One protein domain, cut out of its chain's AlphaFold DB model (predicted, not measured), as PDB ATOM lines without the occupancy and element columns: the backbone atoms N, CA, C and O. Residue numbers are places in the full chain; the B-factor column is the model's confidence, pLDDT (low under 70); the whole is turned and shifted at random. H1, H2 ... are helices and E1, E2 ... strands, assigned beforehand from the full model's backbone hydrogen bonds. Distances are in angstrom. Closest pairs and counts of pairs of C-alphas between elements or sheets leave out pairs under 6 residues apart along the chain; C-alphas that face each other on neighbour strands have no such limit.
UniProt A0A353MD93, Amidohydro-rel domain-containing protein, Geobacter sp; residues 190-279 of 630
ATOM      1  N   ASN A 190      79.029 119.236 136.191       94.62
ATOM      2  CA  ASN A 190      79.784 119.754 137.323       94.62
ATOM      3  C   ASN A 190      79.816 121.281 137.204       94.62
ATOM      4  O   ASN A 190      80.182 121.816 136.155       94.62
ATOM      5  N   ALA A 191      79.359 121.975 138.244       95.00
ATOM      6  CA  ALA A 191      79.190 123.425 138.219       95.00
ATOM      7  C   ALA A 191      80.513 124.176 138.397       95.00
ATOM      8  O   ALA A 191      81.360 123.771 139.194       95.00
ATOM      9  N   VAL A 192      80.637 125.296 137.686       94.94
ATOM     10  CA  VAL A 192      81.710 126.280 137.827       94.94
ATOM     11  C   VAL A 192      81.086 127.610 138.227       94.94
ATOM     12  O   VAL A 192      80.189 128.109 137.544       94.94
ATOM     13  N   TYR A 193      81.547 128.176 139.334       94.75
ATOM     14  CA  TYR A 193      81.057 129.426 139.903       94.75
ATOM     15  C   TYR A 193      82.046 130.559 139.676       94.75
ATOM     16  O   TYR A 193      83.230 130.344 139.452       94.75
ATOM     17  N   ASP A 194      81.523 131.773 139.774       93.06
ATOM     18  CA  ASP A 194      82.319 132.980 139.945       93.06
ATOM     19  C   ASP A 194      82.922 133.015 141.357       93.06
ATOM     20  O   ASP A 194      82.247 132.666 142.331       93.06
ATOM     21  N   GLU A 195      84.164 133.486 141.474       91.06
ATOM     22  CA  GLU A 195      84.957 133.395 142.712       91.06
ATOM     23  C   GLU A 195      84.291 134.107 143.892       91.06
ATOM     24  O   GLU A 195      84.542 133.792 145.054       91.06
ATOM     25  N   THR A 196      83.422 135.076 143.598       87.19
ATOM     26  CA  THR A 196      82.729 135.892 144.596       87.19
ATOM     27  C   THR A 196      81.296 135.431 144.874       87.19
ATOM     28  O   THR A 196      80.667 135.943 145.800       87.19
ATOM     29  N   ARG A 197      80.763 134.475 144.097       82.75
ATOM     30  CA  ARG A 197      79.327 134.137 144.052       82.75
ATOM     31  C   ARG A 197      79.048 132.629 144.011       82.75
ATOM     32  O   ARG A 197      78.196 132.161 143.261       82.75
ATOM     33  N   MET A 198      79.696 131.852 144.879       76.44
ATOM     34  CA  MET A 198      79.448 130.399 144.991       76.44
ATOM     35  C   MET A 198      78.026 130.016 145.448       76.44
ATOM     36  O   MET A 198      77.660 128.843 145.424       76.44
ATOM     37  N   THR A 199      77.233 130.975 145.927       73.69
ATOM     38  CA  THR A 199      75.835 130.758 146.332       73.69
ATOM     39  C   THR A 199      74.823 131.075 145.238       73.69
ATOM     40  O   THR A 199      73.637 130.806 145.436       73.69
ATOM     41  N   ASP A 200      75.272 131.654 144.126       82.69
ATOM     42  CA  ASP A 200      74.412 132.079 143.024       82.69
ATOM     43  C   ASP A 200      74.301 130.969 141.965       82.69
ATOM     44  O   ASP A 200      74.716 129.830 142.179       82.69
ATOM     45  N   ASP A 201      73.706 131.286 140.815       88.56
ATOM     46  CA  ASP A 201      73.683 130.370 139.677       88.56
ATOM     47  C   ASP A 201      75.109 130.195 139.095       88.56
ATOM     48  O   ASP A 201      75.855 131.178 139.000       88.56
ATOM     49  N   PRO A 202      75.508 128.970 138.691       93.00
ATOM     50  CA  PRO A 202      76.812 128.725 138.072       93.00
ATOM     51  C   PRO A 202      77.039 129.573 136.820       93.00
ATOM     52  O   PRO A 202      76.118 129.794 136.032       93.00
ATOM     53  N   ILE A 203      78.284 129.999 136.598       94.62
ATOM     54  CA  ILE A 203      78.674 130.710 135.372       94.62
ATOM     55  C   ILE A 203      78.917 129.752 134.207       94.62
ATOM     56  O   ILE A 203      78.708 130.134 133.060       94.62
ATOM     57  N   HIS A 204      79.294 128.500 134.492       94.69
ATOM     58  CA  HIS A 204      79.406 127.422 133.511       94.69
ATOM     59  C   HIS A 204      79.102 126.060 134.145       94.69
ATOM     60  O   HIS A 204      79.140 125.889 135.363       94.69
ATOM     61  N   TYR A 205      78.867 125.064 133.295       95.50
ATOM     62  CA  TYR A 205      79.002 123.655 133.661       95.50
ATOM     63  C   TYR A 205      80.015 122.971 132.755       95.50
ATOM     64  O   TYR A 205      80.244 123.387 131.617       95.50
ATOM     65  N   TRP A 206      80.567 121.862 133.230       93.88
ATOM     66  CA  TRP A 206      81.335 120.944 132.403       93.88
ATOM     67  C   TRP A 206      80.930 119.492 132.665       93.88
ATOM     68  O   TRP A 206      80.395 119.163 133.725       93.88
ATOM     69  N   TYR A 207      81.178 118.612 131.697       92.19
ATOM     70  CA  TYR A 207      80.915 117.177 131.815       92.19
ATOM     71  C   TYR A 207      82.120 116.329 131.401       92.19
ATOM     72  O   TYR A 207      82.886 116.748 130.521       92.19
ATOM     73  N   PRO A 208      82.307 115.140 132.008       90.25
ATOM     74  CA  PRO A 208      83.345 114.209 131.596       90.25
ATOM     75  C   PRO A 208      82.995 113.607 130.234       90.25
ATOM     76  O   PRO A 208      81.930 113.022 130.037       90.25
ATOM     77  N   ARG A 209      83.907 113.727 129.269       85.94
ATOM     78  CA  ARG A 209      83.788 113.085 127.960       85.94
ATOM     79  C   ARG A 209      84.871 112.035 127.786       85.94
ATOM     80  O   ARG A 209      86.051 112.359 127.645       85.94
ATOM     81  N   HIS A 210      84.465 110.776 127.713       77.75
ATOM     82  CA  HIS A 210      85.362 109.702 127.301       77.75
ATOM     83  C   HIS A 210      85.637 109.812 125.788       77.75
ATOM     84  O   HIS A 210      84.739 110.107 124.996       77.75
ATOM     85  N   GLY A 211      86.901 109.659 125.378       63.06
ATOM     86  CA  GLY A 211      87.288 109.703 123.960       63.06
ATOM     87  C   GLY A 211      86.805 108.476 123.168       63.06
ATOM     88  O   GLY A 211      86.334 107.511 123.755       63.06
ATOM     89  N   PHE A 212      87.005 108.475 121.843       45.56
ATOM     90  CA  PHE A 212      86.714 107.347 120.926       45.56
ATOM     91  C   PHE A 212      87.562 106.076 121.176       45.56
ATOM     92  O   PHE A 212      87.575 105.158 120.360       45.56
ATOM     93  N   TRP A 213      88.323 106.030 122.267       37.59
ATOM     94  CA  TRP A 213      89.316 104.997 122.517       37.59
ATOM     95  C   TRP A 213      88.646 103.748 123.093       37.59
ATOM     96  O   TRP A 213      88.077 103.754 124.181       37.59
ATOM     97  N   THR A 214      88.723 102.691 122.293       35.91
ATOM     98  CA  THR A 214      88.337 101.302 122.531       35.91
ATOM     99  C   THR A 214      88.658 100.777 123.936       35.91
ATOM    100  O   THR A 214      89.761 100.969 124.436       35.91
ATOM    101  N   MET A 215      87.689 100.034 124.490       43.72
ATOM    102  CA  MET A 215      87.682  99.289 125.759       43.72
ATOM    103  C   MET A 215      87.889 100.132 127.032       43.72
ATOM    104  O   MET A 215      89.002 100.302 127.522       43.72
ATOM    105  N   ARG A 216      86.773 100.551 127.652       53.25
ATOM    106  CA  ARG A 216      86.717 101.258 128.952       53.25
ATOM    107  C   ARG A 216      87.445 100.558 130.117       53.25
ATOM    108  O   ARG A 216      87.608 101.176 131.163       53.25
ATOM    109  N   GLY A 217      87.895  99.309 129.968       52.81
ATOM    110  CA  GLY A 217      88.658  98.593 130.998       52.81
ATOM    111  C   GLY A 217      89.899  99.354 131.482       52.81
ATOM    112  O   GLY A 217      90.172  99.357 132.677       52.81
ATOM    113  N   ASP A 218      90.574 100.094 130.593       62.56
ATOM    114  CA  ASP A 218      91.757 100.899 130.941       62.56
ATOM    115  C   ASP A 218      91.424 102.348 131.345       62.56
ATOM    116  O   ASP A 218      92.319 103.124 131.706       62.56
ATOM    117  N   SER A 219      90.146 102.738 131.267       74.75
ATOM    118  CA  SER A 219      89.681 104.089 131.598       74.75
ATOM    119  C   SER A 219      89.591 104.335 133.099       74.75
ATOM    120  O   SER A 219      89.581 105.495 133.501       74.75
ATOM    121  N   TYR A 220      89.551 103.278 133.911       83.56
ATOM    122  CA  TYR A 220      89.415 103.357 135.362       83.56
ATOM    123  C   TYR A 220      90.644 102.741 136.026       83.56
ATOM    124  O   TYR A 220      90.916 101.553 135.870       83.56
ATOM    125  N   LYS A 221      91.400 103.538 136.783       85.06
ATOM    126  CA  LYS A 221      92.623 103.082 137.462       85.06
ATOM    127  C   LYS A 221      92.552 103.355 138.952       85.06
ATOM    128  O   LYS A 221      92.292 104.484 139.352       85.06
ATOM    129  N   GLY A 222      92.782 102.331 139.770       83.81
ATOM    130  CA  GLY A 222      92.869 102.504 141.219       83.81
ATOM    131  C   GLY A 222      94.004 103.455 141.587       83.81
ATOM    132  O   GLY A 222      95.080 103.395 140.989       83.81
ATOM    133  N   ILE A 223      93.759 104.325 142.564       89.75
ATOM    134  CA  ILE A 223      94.752 105.267 143.082       89.75
ATOM    135  C   ILE A 223      95.045 104.904 144.541       89.75
ATOM    136  O   ILE A 223      94.123 104.726 145.336       89.75
ATOM    137  N   ASN A 224      96.331 104.798 144.888       83.38
ATOM    138  CA  ASN A 224      96.783 104.510 146.257       83.38
ATOM    139  C   ASN A 224      97.142 105.773 147.057       83.38
ATOM    140  O   ASN A 224      97.205 105.719 148.280       83.38
ATOM    141  N   GLU A 225      97.401 106.886 146.374       87.06
ATOM    142  CA  GLU A 225      97.657 108.193 146.981       87.06
ATOM    143  C   GLU A 225      96.355 108.978 147.187       87.06
ATOM    144  O   GLU A 225      95.407 108.850 146.409       87.06
ATOM    145  N   GLU A 226      96.302 109.798 148.235       86.25
ATOM    146  CA  GLU A 226      95.175 110.707 148.433       86.25
ATOM    147  C   GLU A 226      95.180 111.800 147.362       86.25
ATOM    148  O   GLU A 226      96.197 112.443 147.105       86.25
ATOM    149  N   ARG A 227      94.016 112.022 146.748       86.12
ATOM    150  CA  ARG A 227      93.773 113.106 145.796       86.12
ATOM    151  C   ARG A 227      92.461 113.809 146.136       86.12
ATOM    152  O   ARG A 227      91.539 113.144 146.628       86.12
ATOM    153  N   PRO A 228      92.344 115.121 145.875       85.69
ATOM    154  CA  PRO A 228      91.093 115.834 146.080       85.69
ATOM    155  C   PRO A 228      90.001 115.249 145.178       85.69
ATOM    156  O   PRO A 228      90.232 114.947 144.004       85.69
ATOM    157  N   LEU A 229      88.814 115.066 145.756       88.56
ATOM    158  CA  LEU A 229      87.609 114.721 145.008       88.56
ATOM    159  C   LEU A 229      87.000 115.974 144.402       88.56
ATOM    160  O   LEU A 229      87.168 117.070 144.940       88.56
ATOM    161  N   LEU A 230      86.219 115.783 143.342       87.44
ATOM    162  CA  LEU A 230      85.360 116.846 142.855       87.44
ATOM    163  C   LEU A 230      84.385 117.283 143.957       87.44
ATOM    164  O   LEU A 230      83.696 116.440 144.544       87.44
ATOM    165  N   PRO A 231      84.329 118.585 144.278       85.06
ATOM    166  CA  PRO A 231      83.382 119.085 145.257       85.06
ATOM    167  C   PRO A 231      81.954 118.907 144.740       85.06
ATOM    168  O   PRO A 231      81.613 119.322 143.637       85.06
ATOM    169  N   VAL A 232      81.083 118.347 145.584       82.06
ATOM    170  CA  VAL A 232      79.668 118.076 145.250       82.06
ATOM    171  C   VAL A 232      78.904 119.346 144.861       82.06
ATOM    172  O   VAL A 232      77.928 119.287 144.121       82.06
ATOM    173  N   ARG A 233      79.324 120.501 145.391       83.94
ATOM    174  CA  ARG A 233      78.711 121.793 145.076       83.94
ATOM    175  C   ARG A 233      79.256 122.426 143.802       83.94
ATOM    176  O   ARG A 233      78.679 123.420 143.408       83.94
ATOM    177  N   GLY A 234      80.290 121.873 143.171       89.88
ATOM    178  CA  GLY A 234      81.039 122.510 142.086       89.88
ATOM    179  C   GLY A 234      82.243 123.316 142.577       89.88
ATOM    180  O   GLY A 234      82.544 123.331 143.771       89.88
ATOM    181  N   GLN A 235      82.947 123.932 141.632       93.44
ATOM    182  CA  GLN A 235      84.258 124.571 141.807       93.44
ATOM    183  C   GLN A 235      84.197 126.050 141.428       93.44
ATOM    184  O   GLN A 235      83.311 126.458 140.678       93.44
ATOM    185  N   THR A 236      85.135 126.858 141.907       94.31
ATOM    186  CA  THR A 236      85.353 128.205 141.362       94.31
ATOM    187  C   THR A 236      85.989 128.129 139.964       94.31
ATOM    188  O   THR A 236      86.444 127.066 139.531       94.31
ATOM    189  N   GLN A 237      86.012 129.231 139.215       94.25
ATOM    190  CA  GLN A 237      86.632 129.268 137.891       94.25
ATOM    191  C   GLN A 237      88.134 128.993 137.963       94.25
ATOM    192  O   GLN A 237      88.651 128.222 137.154       94.25
ATOM    193  N   GLN A 238      88.829 129.578 138.941       93.00
ATOM    194  CA  GLN A 238      90.245 129.316 139.171       93.00
ATOM    195  C   GLN A 238      90.480 127.844 139.524       93.00
ATOM    196  O   GLN A 238      91.322 127.196 138.905       93.00
ATOM    197  N   GLU A 239      89.699 127.296 140.462       93.19
ATOM    198  CA  GLU A 239      89.786 125.883 140.845       93.19
ATOM    199  C   GLU A 239      89.554 124.955 139.647       93.19
ATOM    200  O   GLU A 239      90.221 123.931 139.519       93.19
ATOM    201  N   PHE A 240      88.618 125.299 138.758       94.00
ATOM    202  CA  PHE A 240      88.353 124.521 137.553       94.00
ATOM    203  C   PHE A 240      89.530 124.548 136.571       94.00
ATOM    204  O   PHE A 240      89.908 123.488 136.075       94.00
ATOM    205  N   GLU A 241      90.126 125.712 136.292       92.38
ATOM    206  CA  GLU A 241      91.270 125.796 135.373       92.38
ATOM    207  C   GLU A 241      92.507 125.068 135.930       92.38
ATOM    208  O   GLU A 241      93.149 124.316 135.198       92.38
ATOM    209  N   GLU A 242      92.783 125.185 137.235       90.69
ATOM    210  CA  GLU A 242      93.838 124.409 137.909       90.69
ATOM    211  C   GLU A 242      93.551 122.897 137.852       90.69
ATOM    212  O   GLU A 242      94.429 122.067 137.584       90.69
ATOM    213  N   TYR A 243      92.292 122.511 138.068       89.50
ATOM    214  CA  TYR A 243      91.882 121.113 138.030       89.50
ATOM    215  C   TYR A 243      91.935 120.522 136.618       89.50
ATOM    216  O   TYR A 243      92.275 119.351 136.449       89.50
ATOM    217  N   LYS A 244      91.647 121.313 135.587       89.06
ATOM    218  CA  LYS A 244      91.645 120.880 134.187       89.06
ATOM    219  C   LYS A 244      93.016 120.389 133.722       89.06
ATOM    220  O   LYS A 244      93.083 119.345 133.076       89.06
ATOM    221  N   GLU A 245      94.100 121.055 134.125       84.81
ATOM    222  CA  GLU A 245      95.465 120.560 133.878       84.81
ATOM    223  C   GLU A 245      95.685 119.184 134.528       84.81
ATOM    224  O   GLU A 245      96.274 118.274 133.938       84.81
ATOM    225  N   THR A 246      95.143 118.991 135.734       85.38
ATOM    226  CA  THR A 246      95.200 117.703 136.434       85.38
ATOM    227  C   THR A 246      94.409 116.623 135.694       85.38
ATOM    228  O   THR A 246      94.901 115.502 135.570       85.38
ATOM    229  N   ILE A 247      93.224 116.934 135.159       86.00
ATOM    230  CA  ILE A 247      92.408 115.985 134.382       86.00
ATOM    231  C   ILE A 247      93.190 115.453 133.177       86.00
ATOM    232  O   ILE A 247      93.220 114.240 132.954       86.00
ATOM    233  N   ASP A 248      93.857 116.336 132.432       80.62
ATOM    234  CA  ASP A 248      94.572 115.969 131.207       80.62
ATOM    235  C   ASP A 248      95.758 115.024 131.477       80.62
ATOM    236  O   ASP A 248      96.046 114.127 130.678       80.62
ATOM    237  N   HIS A 249      96.419 115.174 132.629       84.12
ATOM    238  CA  HIS A 249      97.577 114.358 133.005       84.12
ATOM    239  C   HIS A 249      97.230 113.124 133.844       84.12
ATOM    240  O   HIS A 249      97.849 112.068 133.686       84.12
ATOM    241  N   GLN A 250      96.273 113.249 134.758       87.69
ATOM    242  CA  GLN A 250      96.028 112.290 135.834       87.69
ATOM    243  C   GLN A 250      94.616 111.696 135.833       87.69
ATOM    244  O   GLN A 250      94.366 110.763 136.605       87.69
ATOM    245  N   GLY A 251      93.719 112.189 134.976       90.50
ATOM    246  CA  GLY A 251      92.302 111.836 134.959       90.50
ATOM    247  C   GLY A 251      91.499 112.490 136.087       90.50
ATOM    248  O   GLY A 251      92.037 113.149 136.974       90.50
ATOM    249  N   ILE A 252      90.185 112.284 136.054       92.44
ATOM    250  CA  ILE A 252      89.240 112.775 137.062       92.44
ATOM    251  C   ILE A 252      89.284 111.850 138.280       92.44
ATOM    252  O   ILE A 252      89.176 110.630 138.143       92.44
ATOM    253  N   THR A 253      89.408 112.416 139.477       94.38
ATOM    254  CA  THR A 253      89.396 111.646 140.729       94.38
ATOM    255  C   THR A 253      87.960 111.362 141.167       94.38
ATOM    256  O   THR A 253      87.233 112.276 141.552       94.38
ATOM    257  N   GLY A 254      87.576 110.087 141.172       94.94
ATOM    258  CA  GLY A 254      86.334 109.588 141.761       94.94
ATOM    259  C   GLY A 254      86.575 108.759 143.025       94.94
ATOM    260  O   GLY A 254      87.702 108.362 143.335       94.94
ATOM    261  N   ALA A 255      85.501 108.474 143.760       96.25
ATOM    262  CA  ALA A 255      85.533 107.622 144.940       96.25
ATOM    263  C   ALA A 255      84.294 106.737 145.070       96.25
ATOM    264  O   ALA A 255      83.192 107.114 144.686       96.25
ATOM    265  N   PHE A 256      84.488 105.579 145.689       96.19
ATOM    266  CA  PHE A 256      83.428 104.625 146.007       96.19
ATOM    267  C   PHE A 256      83.751 103.898 147.320       96.19
ATOM    268  O   PHE A 256      84.869 104.003 147.837       96.19
ATOM    269  N   HIS A 257      82.786 103.159 147.867       96.06
ATOM    270  CA  HIS A 257      83.029 102.244 148.984       96.06
ATOM    271  C   HIS A 257      83.209 100.810 148.481       96.06
ATOM    272  O   HIS A 257      82.381 100.298 147.726       96.06
ATOM    273  N   ASP A 258      84.281 100.143 148.913       94.31
ATOM    274  CA  ASP A 258      84.426  98.705 148.685       94.31
ATOM    275  C   ASP A 258      83.368  97.909 149.472       94.31
ATOM    276  O   ASP A 258      82.659  98.441 150.329       94.31
ATOM    277  N   ILE A 259      83.264  96.605 149.209       90.94
ATOM    278  CA  ILE A 259      82.306  95.714 149.890       90.94
ATOM    279  C   ILE A 259      82.489  95.632 151.419       90.94
ATOM    280  O   ILE A 259      81.635  95.090 152.115       90.94
ATOM    281  N   ARG A 260      83.606  96.137 151.961       91.50
ATOM    282  CA  ARG A 260      83.873  96.223 153.405       91.50
ATOM    283  C   ARG A 260      83.563  97.615 153.967       91.50
ATOM    284  O   ARG A 260      83.775  97.840 155.155       91.50
ATOM    285  N   GLY A 261      83.074  98.533 153.135       91.00
ATOM    286  CA  GLY A 261      82.774  99.913 153.495       91.00
ATOM    287  C   GLY A 261      83.991 100.839 153.504       91.00
ATOM    288  O   GLY A 261      83.865 101.976 153.952       91.00
ATOM    289  N   ASN A 262      85.165 100.407 153.027       94.50
ATOM    290  CA  ASN A 262      86.327 101.294 152.968       94.50
ATOM    291  C   ASN A 262      86.240 102.193 151.740       94.50
ATOM    292  O   ASN A 262      85.978 101.722 150.631       94.50
ATOM    293  N   LYS A 263      86.542 103.480 151.914       95.56
ATOM    294  CA  LYS A 263      86.652 104.426 150.801       95.56
ATOM    295  C   LYS A 263      87.842 104.062 149.914       95.56
ATOM    296  O   LYS A 263      88.952 103.857 150.404       95.56
ATOM    297  N   LYS A 264      87.604 104.001 148.606       96.12
ATOM    298  CA  LYS A 264      88.603 103.759 147.561       96.12
ATOM    299  C   LYS A 264      88.574 104.892 146.549       96.12
ATOM    300  O   LYS A 264      87.508 105.435 146.264       96.12
ATOM    301  N   LEU A 265      89.748 105.240 146.030       95.94
ATOM    302  CA  LEU A 265      89.927 106.284 145.027       95.94
ATOM    303  C   LEU A 265      90.198 105.670 143.655       95.94
ATOM    304  O   LEU A 265      90.890 104.656 143.536       95.94
ATOM    305  N   MET A 266      89.661 106.315 142.625       93.25
ATOM    306  CA  MET A 266      89.794 105.923 141.225       93.25
ATOM    307  C   MET A 266      90.153 107.137 140.371       93.25
ATOM    308  O   MET A 266      89.619 108.220 140.580       93.25
ATOM    309  N   SER A 267      91.024 106.942 139.387       92.56
ATOM    310  CA  SER A 267      91.274 107.875 138.288       92.56
ATOM    311  C   SER A 267      90.426 107.449 137.098       92.56
ATOM    312  O   SER A 267      90.458 106.280 136.703       92.56
ATOM    313  N   ILE A 268      89.682 108.398 136.538       91.19
ATOM    314  CA  ILE A 268      88.816 108.221 135.378       91.19
ATOM    315  C   ILE A 268      89.410 109.005 134.213       91.19
ATOM    316  O   ILE A 268      89.503 110.233 134.244       91.19
ATOM    317  N   LYS A 269      89.804 108.303 133.154       89.06
ATOM    318  CA  LYS A 269      90.334 108.925 131.941       89.06
ATOM    319  C   LYS A 269      89.190 109.514 131.106       89.06
ATOM    320  O   LYS A 269      88.522 108.799 130.354       89.06
ATOM    321  N   ALA A 270      88.996 110.823 131.220       88.06
ATOM    322  CA  ALA A 270      88.031 111.609 130.456       88.06
ATOM    323  C   ALA A 270      88.559 113.036 130.251       88.06
ATOM    324  O   ALA A 270      89.390 113.496 131.023       88.06
ATOM    325  N   ALA A 271      88.070 113.725 129.220       87.31
ATOM    326  CA  ALA A 271      88.323 115.149 129.012       87.31
ATOM    327  C   ALA A 271      87.187 115.982 129.620       87.31
ATOM    328  O   ALA A 271      86.016 115.614 129.484       87.31
ATOM    329  N   ALA A 272      87.506 117.124 130.229       90.69
ATOM    330  CA  ALA A 272      86.494 118.082 130.669       90.69
ATOM    331  C   ALA A 272      85.938 118.864 129.469       90.69
ATOM    332  O   ALA A 272      86.673 119.553 128.762       90.69
ATOM    333  N   CYS A 273      84.631 118.756 129.229       90.06
ATOM    334  CA  CYS A 273      83.945 119.489 128.166       90.06
ATOM    335  C   CYS A 273      83.004 120.531 128.766       90.06
ATOM    336  O   CYS A 273      82.028 120.163 129.415       90.06
ATOM    337  N   LEU A 274      83.268 121.816 128.516       92.06
ATOM    338  CA  LEU A 274      82.351 122.895 128.884       92.06
ATOM    339  C   LEU A 274      81.030 122.769 128.114       92.06
ATOM    340  O   LEU A 274      81.015 122.434 126.924       92.06
ATOM    341  N   VAL A 275      79.921 123.041 128.797       90.94
ATOM    342  CA  VAL A 275      78.609 123.161 128.155       90.94
ATOM    343  C   VAL A 275      78.480 124.535 127.480       90.94
ATOM    344  O   VAL A 275      79.118 125.493 127.918       90.94
ATOM    345  N   PRO A 276      77.655 124.676 126.427       90.31
ATOM    346  CA  PRO A 276      77.343 125.988 125.859       90.31
ATOM    347  C   PRO A 276      76.663 126.917 126.882       90.31
ATOM    348  O   PRO A 276      75.836 126.449 127.657       90.31
ATOM    349  N   ASP A 277      76.898 128.231 126.824       90.44
ATOM    350  CA  ASP A 277      76.319 129.206 127.775       90.44
ATOM    351  C   ASP A 277      74.786 129.142 127.868       90.44
ATOM    352  O   ASP A 277      74.205 129.230 128.948       90.44
ATOM    353  N   GLU A 278      74.117 128.924 126.731       88.38
ATOM    354  CA  GLU A 278      72.663 128.727 126.669       88.38
ATOM    355  C   GLU A 278      72.203 127.535 127.523       88.38
ATOM    356  O   GLU A 278      71.124 127.574 128.109       88.38
ATOM    357  N   GLU A 279      73.007 126.472 127.589       88.69
ATOM    358  CA  GLU A 279      72.731 125.309 128.429       88.69
ATOM    359  C   GLU A 279      72.964 125.633 129.902       88.69
ATOM    360  O   GLU A 279      72.142 125.246 130.727       88.69
TER     361      GLU A 279
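AT A GLANCE: This is residues 190 to 279 of the 630 residues of the protein "Amidohydro-rel domain-containing protein" of Geobacter sp (UniProt A0A353MD93). Two small three-stranded sheets are set at an angle and joined where E5 runs on into E6 at 80 degrees across a break of 2 residues; the helix H1 covers one face of the sheet E1 E2 E6, and with its residues 243 to 250 it reaches the other sheet. The 90 printed residues hold one named helix and six named strands, in the order E1 E2 E3 H1 E4 E5 E6. Both sheets, E1 - E2 - E6 and E3 - E5 - E4, are antiparallel. The class is mixed, helices and strands, with under half of the residues in named elements. The whole is only just compact, close to loose, with a radius of gyration of the C-alphas of 14.4 A and spans of 39 by 32 by 20 A.

HOW THE PARTS SIT: Begin at E1, residues 190 to 193, which forms a hairpin with E2, residues 204 to 209; look for N 190 and O 206, 2.8 A apart. E2 is the inner strand, and its other antiparallel neighbour is E6, residues 271 to 274; across this pair you find N 209 of E2 and O 271 of E6 at 2.8 A. The pairing is staggered: residues 204 to 206 of E2 pair with E1, residues 206 to 209 with E6. H1, residues 237 to 250, is on this sheet at a height over the sheet of 9.8 A, in two layers, a helix on one face of a sheet. It lies over E2 and E6 and runs along the strands, at 12 degrees to E6 on the local plane; their closest C-alphas, Asp 248 and Ala 271, are 6.7 A apart. In H1, 8 of 10 O i to N i+4 pairs are within hydrogen-bond range. In the second sheet, E5, residues 263 to 268, is the inner strand between E3, residues 220 to 223, and E4, residues 252 to 257; N 267 and O 221 are 2.8 A apart, and N 254 and O 266 2.8 A. This sheet is only just strongly twisted, up to 4.4 A off its best plane. E4 and E5 form a hairpin. E3, H1, E4 is a split strand-helix-strand unit, two strands of one sheet with a helix between them along the chain and E5 between them in the sheet, and its crossover is right-handed. H1 is also on this sheet; the C-alphas of Gln 250 and Ser 267 are its closest to E5, 6.9 A.

IN THESE COORDINATES: Find C-alpha 190 at (79.784, 119.754, 137.323), where E1 begins. E2 is 16.0 A long, H1 19.5 A from C-alpha 237 at (86.632, 129.268, 137.891), E4 17.1 A and E5 16.0 A. E6 ends at C-alpha 274, (82.351, 122.895, 128.884).

THE WHOLE: The C-alphas farthest apart, of Arg 260 and Glu 278, are 43.6 A apart. The printed part has no cut. The link from E3 to H1 is long, 13 residues. Residues 211 to 218 have pLDDT under 70.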